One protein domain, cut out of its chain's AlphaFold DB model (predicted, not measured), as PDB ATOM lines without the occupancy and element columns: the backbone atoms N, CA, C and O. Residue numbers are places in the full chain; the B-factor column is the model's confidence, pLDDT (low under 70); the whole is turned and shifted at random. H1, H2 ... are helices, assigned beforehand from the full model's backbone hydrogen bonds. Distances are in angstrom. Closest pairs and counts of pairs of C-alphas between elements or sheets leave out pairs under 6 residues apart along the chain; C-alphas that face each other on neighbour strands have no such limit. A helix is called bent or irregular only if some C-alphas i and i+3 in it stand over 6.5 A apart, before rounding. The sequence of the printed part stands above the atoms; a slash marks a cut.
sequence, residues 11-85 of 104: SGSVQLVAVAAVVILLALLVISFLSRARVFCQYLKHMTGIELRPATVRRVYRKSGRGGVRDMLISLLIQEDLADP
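This is residues 11 to 85 of the 104 residues of an uncharacterized protein of Holophagae bacterium (UniProt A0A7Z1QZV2). One long helix, H1, has its first part, residues 11 to 33, sticking out as a free arm; near its other end a bent helix, H2, makes a V with its two arms. H2a runs away from H1, about perpendicular to it, and H2b folds back toward the last residues of H1. The printed part has 75 residues, with two named helices, H1 then H2, and no named strand; its class is all helix. It is extended, with a radius of gyration of the C-alphas of 19.2 A and spans of 69 by 27 by 11 A, the free arm making much of the length.

Start with H1, residues 11 to 48, and look at its residues 37 to 41, which alone touch H2a, residues 54 to 63. They only just touch, with 3 pairs of C-alphas within 8 A, the closest being those of Arg 38 and Pro 54 at 6.8 A; their lines are about perpendicular, at 87 degrees. H2, residues 54 to 83, was assigned as one helix by its hydrogen bonds but is bent: C-alphas 63 and 66 are 9.5 A apart. Its second arm H2b, residues 66 to 83, touches H2a with residues 68 to 69 alone. Their closest C-alphas, of Tyr 61 and Val 69, are 5.8 A apart, and the arms run opposite ways at a steep tilt of 47 degrees. H2b and H1 are close but not clearly touching, with the C-alphas of Thr 48 and Glu 80 closest at 7.9 A. In H1, H2a and H2b every O i to N i+4 pair is within hydrogen-bond range.

Find C-alpha 11 at (51.276, 35.019, 55.316); from there H1 runs 55.8 A to C-alpha 48 at (19.793, 3.041, 22.188). H2a covers 14.3 A, and H2b runs 25.9 A to C-alpha 83 at (19.444, -8.007, 19.349).

The C-alphas of Ser 11 and Pro 85, the two farthest apart, are 69.6 A apart. The printed part has no cut, and the link from H1 to H2 is tight. Look for pLDDT under 70 at residues 34 to 52, among others.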
ATOM      1  N   SER A  11      51.062  35.072  56.766       68.62
ATOM      2  CA  SER A  11      51.276  35.019  55.316       68.62
ATOM      3  C   SER A  11      51.266  33.587  54.756       68.62
ATOM      4  O   SER A  11      50.708  33.351  53.682       68.62
ATOM      5  N   GLY A  12      51.827  32.620  55.489       71.88
ATOM      6  CA  GLY A  12      51.869  31.204  55.106       71.88
ATOM      7  C   GLY A  12      50.500  30.521  55.163       71.88
ATOM      8  O   GLY A  12      50.158  29.734  54.279       71.88
ATOM      9  N   SER A  13      49.665  30.879  56.142       71.62
ATOM     10  CA  SER A  13      48.293  30.371  56.258       71.62
ATOM     11  C   SER A  13      47.407  30.832  55.097       71.62
ATOM     12  O   SER A  13      46.654  30.031  54.542       71.62
ATOM     13  N   VAL A  14      47.548  32.087  54.655       80.06
ATOM     14  CA  VAL A  14      46.823  32.624  53.490       80.06
ATOM     15  C   VAL A  14      47.253  31.921  52.200       80.06
ATOM     16  O   VAL A  14      46.399  31.553  51.391       80.06
ATOM     17  N   GLN A  15      48.553  31.665  52.017       80.62
ATOM     18  CA  GLN A  15      49.053  30.889  50.877       80.62
ATOM     19  C   GLN A  15      48.519  29.452  50.868       80.62
ATOM     20  O   GLN A  15      48.078  28.973  49.824       80.62
ATOM     21  N   LEU A  16      48.501  28.777  52.020       83.62
ATOM     22  CA  LEU A  16      47.953  27.423  52.152       83.62
ATOM     23  C   LEU A  16      46.465  27.364  51.798       83.62
ATOM     24  O   LEU A  16      46.047  26.485  51.043       83.62
ATOM     25  N   VAL A  17      45.672  28.322  52.286       86.81
ATOM     26  CA  VAL A  17      44.241  28.420  51.965       86.81
ATOM     27  C   VAL A  17      44.027  28.682  50.473       86.81
ATOM     28  O   VAL A  17      43.175  28.042  49.857       86.81
ATOM     29  N   ALA A  18      44.825  29.565  49.865       85.31
ATOM     30  CA  ALA A  18      44.738  29.855  48.435       85.31
ATOM     31  C   ALA A  18      45.064  28.623  47.574       85.31
ATOM     32  O   ALA A  18      44.320  28.299  46.647       85.31
ATOM     33  N   VAL A  19      46.134  27.890  47.902       89.12
ATOM     34  CA  VAL A  19      46.504  26.653  47.196       89.12
ATOM     35  C   VAL A  19      45.416  25.590  47.357       89.12
ATOM     36  O   VAL A  19      45.009  24.981  46.366       89.12
ATOM     37  N   ALA A  20      44.888  25.403  48.569       89.19
ATOM     38  CA  ALA A  20      43.797  24.466  48.815       89.19
ATOM     39  C   ALA A  20      42.547  24.812  47.986       89.19
ATOM     40  O   ALA A  20      41.968  23.931  47.350       89.19
ATOM     41  N   ALA A  21      42.171  26.093  47.918       90.62
ATOM     42  CA  ALA A  21      41.032  26.550  47.126       90.62
ATOM     43  C   ALA A  21      41.213  26.273  45.624       90.62
ATOM     44  O   ALA A  21      40.290  25.773  44.978       90.62
ATOM     45  N   VAL A  22      42.406  26.531  45.069       92.25
ATOM     46  CA  VAL A  22      42.722  26.246  43.656       92.25
ATOM     47  C   VAL A  22      42.637  24.749  43.362       92.25
ATOM     48  O   VAL A  22      42.038  24.355  42.361       92.25
ATOM     49  N   VAL A  23      43.188  23.904  44.237       92.75
ATOM     50  CA  VAL A  23      43.140  22.442  44.079       92.75
ATOM     51  C   VAL A  23      41.699  21.931  44.117       92.75
ATOM     52  O   VAL A  23      41.319  21.118  43.273       92.75
ATOM     53  N   ILE A  24      40.876  22.433  45.042       94.00
ATOM     54  CA  ILE A  24      39.455  22.067  45.144       94.00
ATOM     55  C   ILE A  24      38.693  22.496  43.886       94.00
ATOM     56  O   ILE A  24      37.972  21.686  43.302       94.00
ATOM     57  N   LEU A  25      38.872  23.738  43.429       91.12
ATOM     58  CA  LEU A  25      38.244  24.239  42.202       91.12
ATOM     59  C   LEU A  25      38.638  23.406  40.981       91.12
ATOM     60  O   LEU A  25      37.779  23.042  40.176       91.12
ATOM     61  N   LEU A  26      39.918  23.049  40.862       87.81
ATOM     62  CA  LEU A  26      40.413  22.210  39.776       87.81
ATOM     63  C   LEU A  26      39.824  20.795  39.844       87.81
ATOM     64  O   LEU A  26      39.404  20.258  38.819       87.81
ATOM     65  N   ALA A  27      39.723  20.208  41.037       86.75
ATOM     66  CA  ALA A  27      39.087  18.909  41.231       86.75
ATOM     67  C   ALA A  27      37.601  18.938  40.839       86.75
ATOM     68  O   ALA A  27      37.151  18.068  40.090       86.75
ATOM     69  N   LEU A  28      36.852  19.958  41.271       86.88
ATOM     70  CA  LEU A  28      35.448  20.145  40.893       86.88
ATOM     71  C   LEU A  28      35.285  20.298  39.381       86.88
ATOM     72  O   LEU A  28      34.389  19.692  38.794       86.88
ATOM     73  N   LEU A  29      36.177  21.054  38.740       82.69
ATOM     74  CA  LEU A  29      36.182  21.229  37.293       82.69
ATOM     75  C   LEU A  29      36.393  19.883  36.591       82.69
ATOM     76  O   LEU A  29      35.573  19.486  35.764       82.69
ATOM     77  N   VAL A  30      37.430  19.134  36.970       77.50
ATOM     78  CA  VAL A  30      37.714  17.805  36.409       77.50
ATOM     79  C   VAL A  30      36.522  16.863  36.603       77.50
ATOM     80  O   VAL A  30      36.077  16.236  35.642       77.50
ATOM     81  N   ILE A  31      35.949  16.796  37.808       77.62
ATOM     82  CA  ILE A  31      34.782  15.952  38.104       77.62
ATOM     83  C   ILE A  31      33.569  16.370  37.264       77.62
ATOM     84  O   ILE A  31      32.872  15.500  36.746       77.62
ATOM     85  N   SER A  32      33.341  17.669  37.067       71.31
ATOM     86  CA  SER A  32      32.246  18.199  36.244       71.31
ATOM     87  C   SER A  32      32.383  17.814  34.765       71.31
ATOM     88  O   SER A  32      31.411  17.429  34.114       71.31
ATOM     89  N   PHE A  33      33.602  17.817  34.223       70.38
ATOM     90  CA  PHE A  33      33.843  17.309  32.870       70.38
ATOM     91  C   PHE A  33      33.697  15.781  32.784       70.38
ATOM     92  O   PHE A  33      33.156  15.262  31.803       70.38
ATOM     93  N   LEU A  34      34.137  15.042  33.809       66.19
ATOM     94  CA  LEU A  34      34.014  13.581  33.854       66.19
ATOM     95  C   LEU A  34      32.562  13.114  34.034       66.19
ATOM     96  O   LEU A  34      32.182  12.087  33.464       66.19
ATOM     97  N   SER A  35      31.751  13.846  34.798       67.88
ATOM     98  CA  SER A  35      30.337  13.532  35.006       67.88
ATOM     99  C   SER A  35      29.559  13.667  33.701       67.88
ATOM    100  O   SER A  35      28.827  12.748  33.355       67.88
ATOM    101  N   ARG A  36      29.805  14.716  32.902       64.06
ATOM    102  CA  ARG A  36      29.172  14.896  31.583       64.06
ATOM    103  C   ARG A  36      29.425  13.724  30.638       64.06
ATOM    104  O   ARG A  36      28.489  13.238  30.015       64.06
ATOM    105  N   ALA A  37      30.661  13.227  30.563       59.91
ATOM    106  CA  ALA A  37      30.989  12.083  29.709       59.91
ATOM    107  C   ALA A  37      30.295  10.787  30.167       59.91
ATOM    108  O   ALA A  37      29.866   9.985  29.334       59.91
ATOM    109  N   ARG A  38      30.156  10.580  31.486       65.62
ATOM    110  CA  ARG A  38      29.402   9.442  32.029       65.62
ATOM    111  C   ARG A  38      27.905   9.581  31.790       65.62
ATOM    112  O   ARG A  38      27.306   8.625  31.319       65.62
ATOM    113  N   VAL A  39      27.334  10.752  32.064       62.44
ATOM    114  CA  VAL A  39      25.910  11.046  31.850       62.44
ATOM    115  C   VAL A  39      25.556  10.883  30.375       62.44
ATOM    116  O   VAL A  39      24.549  10.264  30.072       62.44
ATOM    117  N   PHE A  40      26.417  11.315  29.451       61.50
ATOM    118  CA  PHE A  40      26.227  11.095  28.015       61.50
ATOM    119  C   PHE A  40      26.203   9.607  27.636       61.50
ATOM    120  O   PHE A  40      25.318   9.172  26.908       61.50
ATOM    121  N   CYS A  41      27.127   8.801  28.168       63.50
ATOM    122  CA  CYS A  41      27.126   7.352  27.933       63.50
ATOM    123  C   CYS A  41      25.904   6.660  28.557       63.50
ATOM    124  O   CYS A  41      25.362   5.718  27.990       63.50
ATOM    125  N   GLN A  42      25.458   7.137  29.719       63.31
ATOM    126  CA  GLN A  42      24.276   6.630  30.411       63.31
ATOM    127  C   GLN A  42      22.985   7.008  29.669       63.31
ATOM    128  O   GLN A  42      22.061   6.204  29.592       63.31
ATOM    129  N   TYR A  43      22.955   8.195  29.064       62.81
ATOM    130  CA  TYR A  43      21.873   8.665  28.207       62.81
ATOM    131  C   TYR A  43      21.807   7.880  26.891       62.81
ATOM    132  O   TYR A  43      20.735   7.429  26.500       62.81
ATOM    133  N   LEU A  44      22.957   7.628  26.255       61.56
ATOM    134  CA  LEU A  44      23.054   6.752  25.082       61.56
ATOM    135  C   LEU A  44      22.547   5.341  25.387       61.56
ATOM    136  O   LEU A  44      21.745   4.817  24.621       61.56
ATOM    137  N   LYS A  45      22.934   4.767  26.532       65.38
ATOM    138  CA  LYS A  45      22.422   3.464  26.977       65.38
ATOM    139  C   LYS A  45      20.898   3.464  27.108       65.38
ATOM    140  O   LYS A  45      20.253   2.501  26.722       65.38
ATOM    141  N   HIS A  46      20.321   4.541  27.633       61.22
ATOM    142  CA  HIS A  46      18.874   4.649  27.798       61.22
ATOM    143  C   HIS A  46      18.126   4.835  26.467       61.22
ATOM    144  O   HIS A  46      17.016   4.337  26.328       61.22
ATOM    145  N   MET A  47      18.695   5.561  25.499       55.38
ATOM    146  CA  MET A  47      18.041   5.805  24.203       55.38
ATOM    147  C   MET A  47      18.263   4.705  23.166       55.38
ATOM    148  O   MET A  47      17.435   4.551  22.278       55.38
ATOM    149  N   THR A  48      19.384   3.987  23.239       62.75
ATOM    150  CA  THR A  48      19.793   3.041  22.188       62.75
ATOM    151  C   THR A  48      20.009   1.621  22.691       62.75
ATOM    152  O   THR A  48      20.354   0.782  21.883       62.75
ATOM    153  N   GLY A  49      19.901   1.339  23.995       61.84
ATOM    154  CA  GLY A  49      20.231   0.022  24.572       61.84
ATOM    155  C   GLY A  49      21.739  -0.276  24.659       61.84
ATOM    156  O   GLY A  49      22.194  -0.956  25.581       61.84
ATOM    157  N   ILE A  50      22.545   0.361  23.805       65.19
ATOM    158  CA  ILE A  50      23.990   0.155  23.680       65.19
ATOM    159  C   ILE A  50      24.752   0.580  24.951       65.19
ATOM    160  O   ILE A  50      24.821   1.759  25.318       65.19
ATOM    161  N   GLU A  51      25.428  -0.372  25.605       65.31
ATOM    162  CA  GLU A  51      26.259  -0.107  26.787       65.31
ATOM    163  C   GLU A  51      27.654   0.433  26.402       65.31
ATOM    164  O   GLU A  51      28.654  -0.287  26.348       65.31
ATOM    165  N   LEU A  52      27.754   1.747  26.172       67.06
ATOM    166  CA  LEU A  52      29.039   2.405  25.918       67.06
ATOM    167  C   LEU A  52      29.763   2.741  27.235       67.06
ATOM    168  O   LEU A  52      29.360   3.634  27.977       67.06
ATOM    169  N   ARG A  53      30.884   2.075  27.540       71.44
ATOM    170  CA  ARG A  53      31.721   2.437  28.704       71.44
ATOM    171  C   ARG A  53      32.806   3.453  28.312       71.44
ATOM    172  O   ARG A  53      33.661   3.123  27.484       71.44
ATOM    173  N   PRO A  54      32.893   4.632  28.968       68.94
ATOM    174  CA  PRO A  54      33.902   5.652  28.651       68.94
ATOM    175  C   PRO A  54      35.344   5.134  28.746       68.94
ATOM    176  O   PRO A  54      36.216   5.534  27.976       68.94
ATOM    177  N   ALA A  55      35.605   4.219  29.685       74.19
ATOM    178  CA  ALA A  55      36.913   3.592  29.859       74.19
ATOM    179  C   ALA A  55      37.315   2.735  28.645       74.19
ATOM    180  O   ALA A  55      38.477   2.759  28.236       74.19
ATOM    181  N   THR A  56      36.355   2.028  28.044       76.81
ATOM    182  CA  THR A  56      36.570   1.200  26.852       76.81
ATOM    183  C   THR A  56      36.846   2.074  25.636       76.81
ATOM    184  O   THR A  56      37.858   1.869  24.971       76.81
ATOM    185  N   VAL A  57      36.044   3.124  25.420       77.44
ATOM    186  CA  VAL A  57      36.261   4.102  24.337       77.44
ATOM    187  C   VAL A  57      37.652   4.725  24.444       77.44
ATOM    188  O   VAL A  57      38.392   4.784  23.466       77.44
ATOM    189  N   ARG A  58      38.058   5.138  25.650       76.25
ATOM    190  CA  ARG A  58      39.367   5.761  25.885       76.25
ATOM    191  C   ARG A  58      40.525   4.781  25.674       76.25
ATOM    192  O   ARG A  58      41.579   5.191  25.192       76.25
ATOM    193  N   ARG A  59      40.340   3.499  26.003       83.00
ATOM    194  CA  ARG A  59      41.316   2.431  25.736       83.00
ATOM    195  C   ARG A  59      41.460   2.175  24.235       83.00
ATOM    196  O   ARG A  59      42.583   2.130  23.743       83.00
ATOM    197  N   VAL A  60      40.345   2.058  23.516       83.81
ATOM    198  CA  VAL A  60      40.333   1.846  22.062       83.81
ATOM    199  C   VAL A  60      40.909   3.056  21.331       83.81
ATOM    200  O   VAL A  60      41.744   2.886  20.453       83.81
ATOM    201  N   TYR A  61      40.583   4.273  21.767       80.62
ATOM    202  CA  TYR A  61      41.170   5.494  21.220       80.62
ATOM    203  C   TYR A  61      42.693   5.532  21.383       80.62
ATOM    204  O   TYR A  61      43.406   5.889  20.452       80.62
ATOM    205  N   ARG A  62      43.216   5.139  22.553       83.50
ATOM    206  CA  ARG A  62      44.670   5.075  22.775       83.50
ATOM    207  C   ARG A  62      45.351   3.996  21.934       83.50
ATOM    208  O   ARG A  62      46.490   4.195  21.538       83.50
ATOM    209  N   LYS A  63      44.683   2.865  21.696       88.25
ATOM    210  CA  LYS A  63      45.248   1.731  20.951       88.25
ATOM    211  C   LYS A  63      45.188   1.935  19.434       88.25
ATOM    212  O   LYS A  63      46.127   1.579  18.736       88.25
ATOM    213  N   SER A  64      44.083   2.490  18.946       82.19
ATOM    214  CA  SER A  64      43.683   2.426  17.534       82.19
ATOM    215  C   SER A  64      43.228   3.780  16.971       82.19
ATOM    216  O   SER A  64      42.710   3.857  15.856       82.19
ATOM    217  N   GLY A  65      43.378   4.861  17.744       86.31
ATOM    218  CA  GLY A  65      42.993   6.213  17.348       86.31
ATOM    219  C   GLY A  65      41.490   6.379  17.104       86.31
ATOM    220  O   GLY A  65      40.658   5.615  17.597       86.31
ATOM    221  N   ARG A  66      41.129   7.397  16.309       81.62
ATOM    222  CA  ARG A  66      39.731   7.645  15.908       81.62
ATOM    223  C   ARG A  66      39.130   6.487  15.108       81.62
ATOM    224  O   ARG A  66      37.956   6.189  15.303       81.62
ATOM    225  N   GLY A  67      39.922   5.848  14.242       81.81
ATOM    226  CA  GLY A  67      39.461   4.753  13.383       81.81
ATOM    227  C   GLY A  67      38.917   3.579  14.193       81.81
ATOM    228  O   GLY A  67      37.775   3.183  14.000       81.81
ATOM    229  N   GLY A  68      39.665   3.118  15.200       83.31
ATOM    230  CA  GLY A  68      39.196   2.007  16.030       83.31
ATOM    231  C   GLY A  68      37.983   2.340  16.899       83.31
ATOM    232  O   GLY A  68      37.185   1.455  17.187       83.31
ATOM    233  N   VAL A  69      37.802   3.605  17.303       82.12
ATOM    234  CA  VAL A  69      36.582   4.013  18.024       82.12
ATOM    235  C   VAL A  69      35.365   3.971  17.104       82.12
ATOM    236  O   VAL A  69      34.303   3.532  17.538       82.12
ATOM    237  N   ARG A  70      35.515   4.393  15.842       79.75
ATOM    238  CA  ARG A  70      34.450   4.294  14.836       79.75
ATOM    239  C   ARG A  70      34.072   2.837  14.597       79.75
ATOM    240  O   ARG A  70      32.894   2.514  14.643       79.75
ATOM    241  N   ASP A  71      35.055   1.971  14.382       84.31
ATOM    242  CA  ASP A  71      34.785   0.564  14.089       84.31
ATOM    243  C   ASP A  71      34.115  -0.124  15.296       84.31
ATOM    244  O   ASP A  71      33.127  -0.832  15.127       84.31
ATOM    245  N   MET A  72      34.549   0.189  16.525       83.25
ATOM    246  CA  MET A  72      33.881  -0.256  17.758       83.25
ATOM    247  C   MET A  72      32.425   0.226  17.849       83.25
ATOM    248  O   MET A  72      31.557  -0.531  18.272       83.25
ATOM    249  N   LEU A  73      32.147   1.477  17.469       81.31
ATOM    250  CA  LEU A  73      30.786   2.017  17.457       81.31
ATOM    251  C   LEU A  73      29.898   1.276  16.448       81.31
ATOM    252  O   LEU A  73      28.775   0.919  16.786       81.31
ATOM    253  N   ILE A  74      30.406   1.016  15.239       81.44
ATOM    254  CA  ILE A  74      29.683   0.263  14.203       81.44
ATOM    255  C   ILE A  74      29.358  -1.152  14.688       81.44
ATOM    256  O   ILE A  74      28.225  -1.594  14.536       81.44
ATOM    257  N   SER A  75      30.306  -1.848  15.322       82.25
ATOM    258  CA  SER A  75      30.046  -3.186  15.867       82.25
ATOM    259  C   SER A  75      28.945  -3.189  16.928       82.25
ATOM    260  O   SER A  75      28.134  -4.107  16.955       82.25
ATOM    261  N   LEU A  76      28.898  -2.161  17.779       80.88
ATOM    262  CA  LEU A  76      27.866  -2.037  18.808       80.88
ATOM    263  C   LEU A  76      26.490  -1.716  18.219       80.88
ATOM    264  O   LEU A  76      25.499  -2.263  18.685       80.88
ATOM    265  N   LEU A  77      26.434  -0.881  17.177       75.56
ATOM    266  CA  LEU A  77      25.196  -0.617  16.439       75.56
ATOM    267  C   LEU A  77      24.643  -1.889  15.792       75.56
ATOM    268  O   LEU A  77      23.459  -2.159  15.917       75.56
ATOM    269  N   ILE A  78      25.500  -2.683  15.144       76.88
ATOM    270  CA  ILE A  78      25.098  -3.955  14.525       76.88
ATOM    271  C   ILE A  78      24.614  -4.945  15.586       76.88
ATOM    272  O   ILE A  78      23.615  -5.624  15.383       76.88
ATOM    273  N   GLN A  79      25.322  -5.047  16.712       79.31
ATOM    274  CA  GLN A  79      24.946  -5.965  17.781       79.31
ATOM    275  C   GLN A  79      23.566  -5.636  18.356       79.31
ATOM    276  O   GLN A  79      22.801  -6.556  18.620       79.31
ATOM    277  N   GLU A  80      23.259  -4.353  18.541       71.38
ATOM    278  CA  GLU A  80      21.948  -3.921  19.025       71.38
ATOM    279  C   GLU A  80      20.850  -4.138  17.976       71.38
ATOM    280  O   GLU A  80      19.788  -4.649  18.303       71.38
ATOM    281  N   ASP A  81      21.126  -3.822  16.707       69.50
ATOM    282  CA  ASP A  81      20.188  -4.043  15.598       69.50
ATOM    283  C   ASP A  81      19.835  -5.532  15.438       69.50
ATOM    284  O   ASP A  81      18.686  -5.876  15.193       69.50
ATOM    285  N   LEU A  82      20.804  -6.427  15.658       70.31
ATOM    286  CA  LEU A  82      20.593  -7.879  15.675       70.31
ATOM    287  C   LEU A  82      19.957  -8.396  16.974       70.31
ATOM    288  O   LEU A  82      19.454  -9.521  16.994       70.31
ATOM    289  N   ALA A  83      20.040  -7.637  18.068       69.69
ATOM    290  CA  ALA A  83      19.444  -8.007  19.349       69.69
ATOM    291  C   ALA A  83      17.939  -7.716  19.394       69.69
ATOM    292  O   ALA A  83      17.260  -8.293  20.242       69.69
ATOM    293  N   ASP A  84      17.431  -6.865  18.498       66.06
ATOM    294  CA  ASP A  84      16.006  -6.612  18.316       66.06
ATOM    295  C   ASP A  84      15.384  -7.687  17.393       66.06
ATOM    296  O   ASP A  84      15.574  -7.652  16.174       66.06
ATOM    297  N   PRO A  85      14.652  -8.679  17.940       63.22
ATOM    298  CA  PRO A  85      14.111  -9.784  17.153       63.22
ATOM    299  C   PRO A  85      12.951  -9.365  16.237       63.22
ATOM    300  O   PRO A  85      12.592 -10.131  15.344       63.22
TER     301      PRO A  85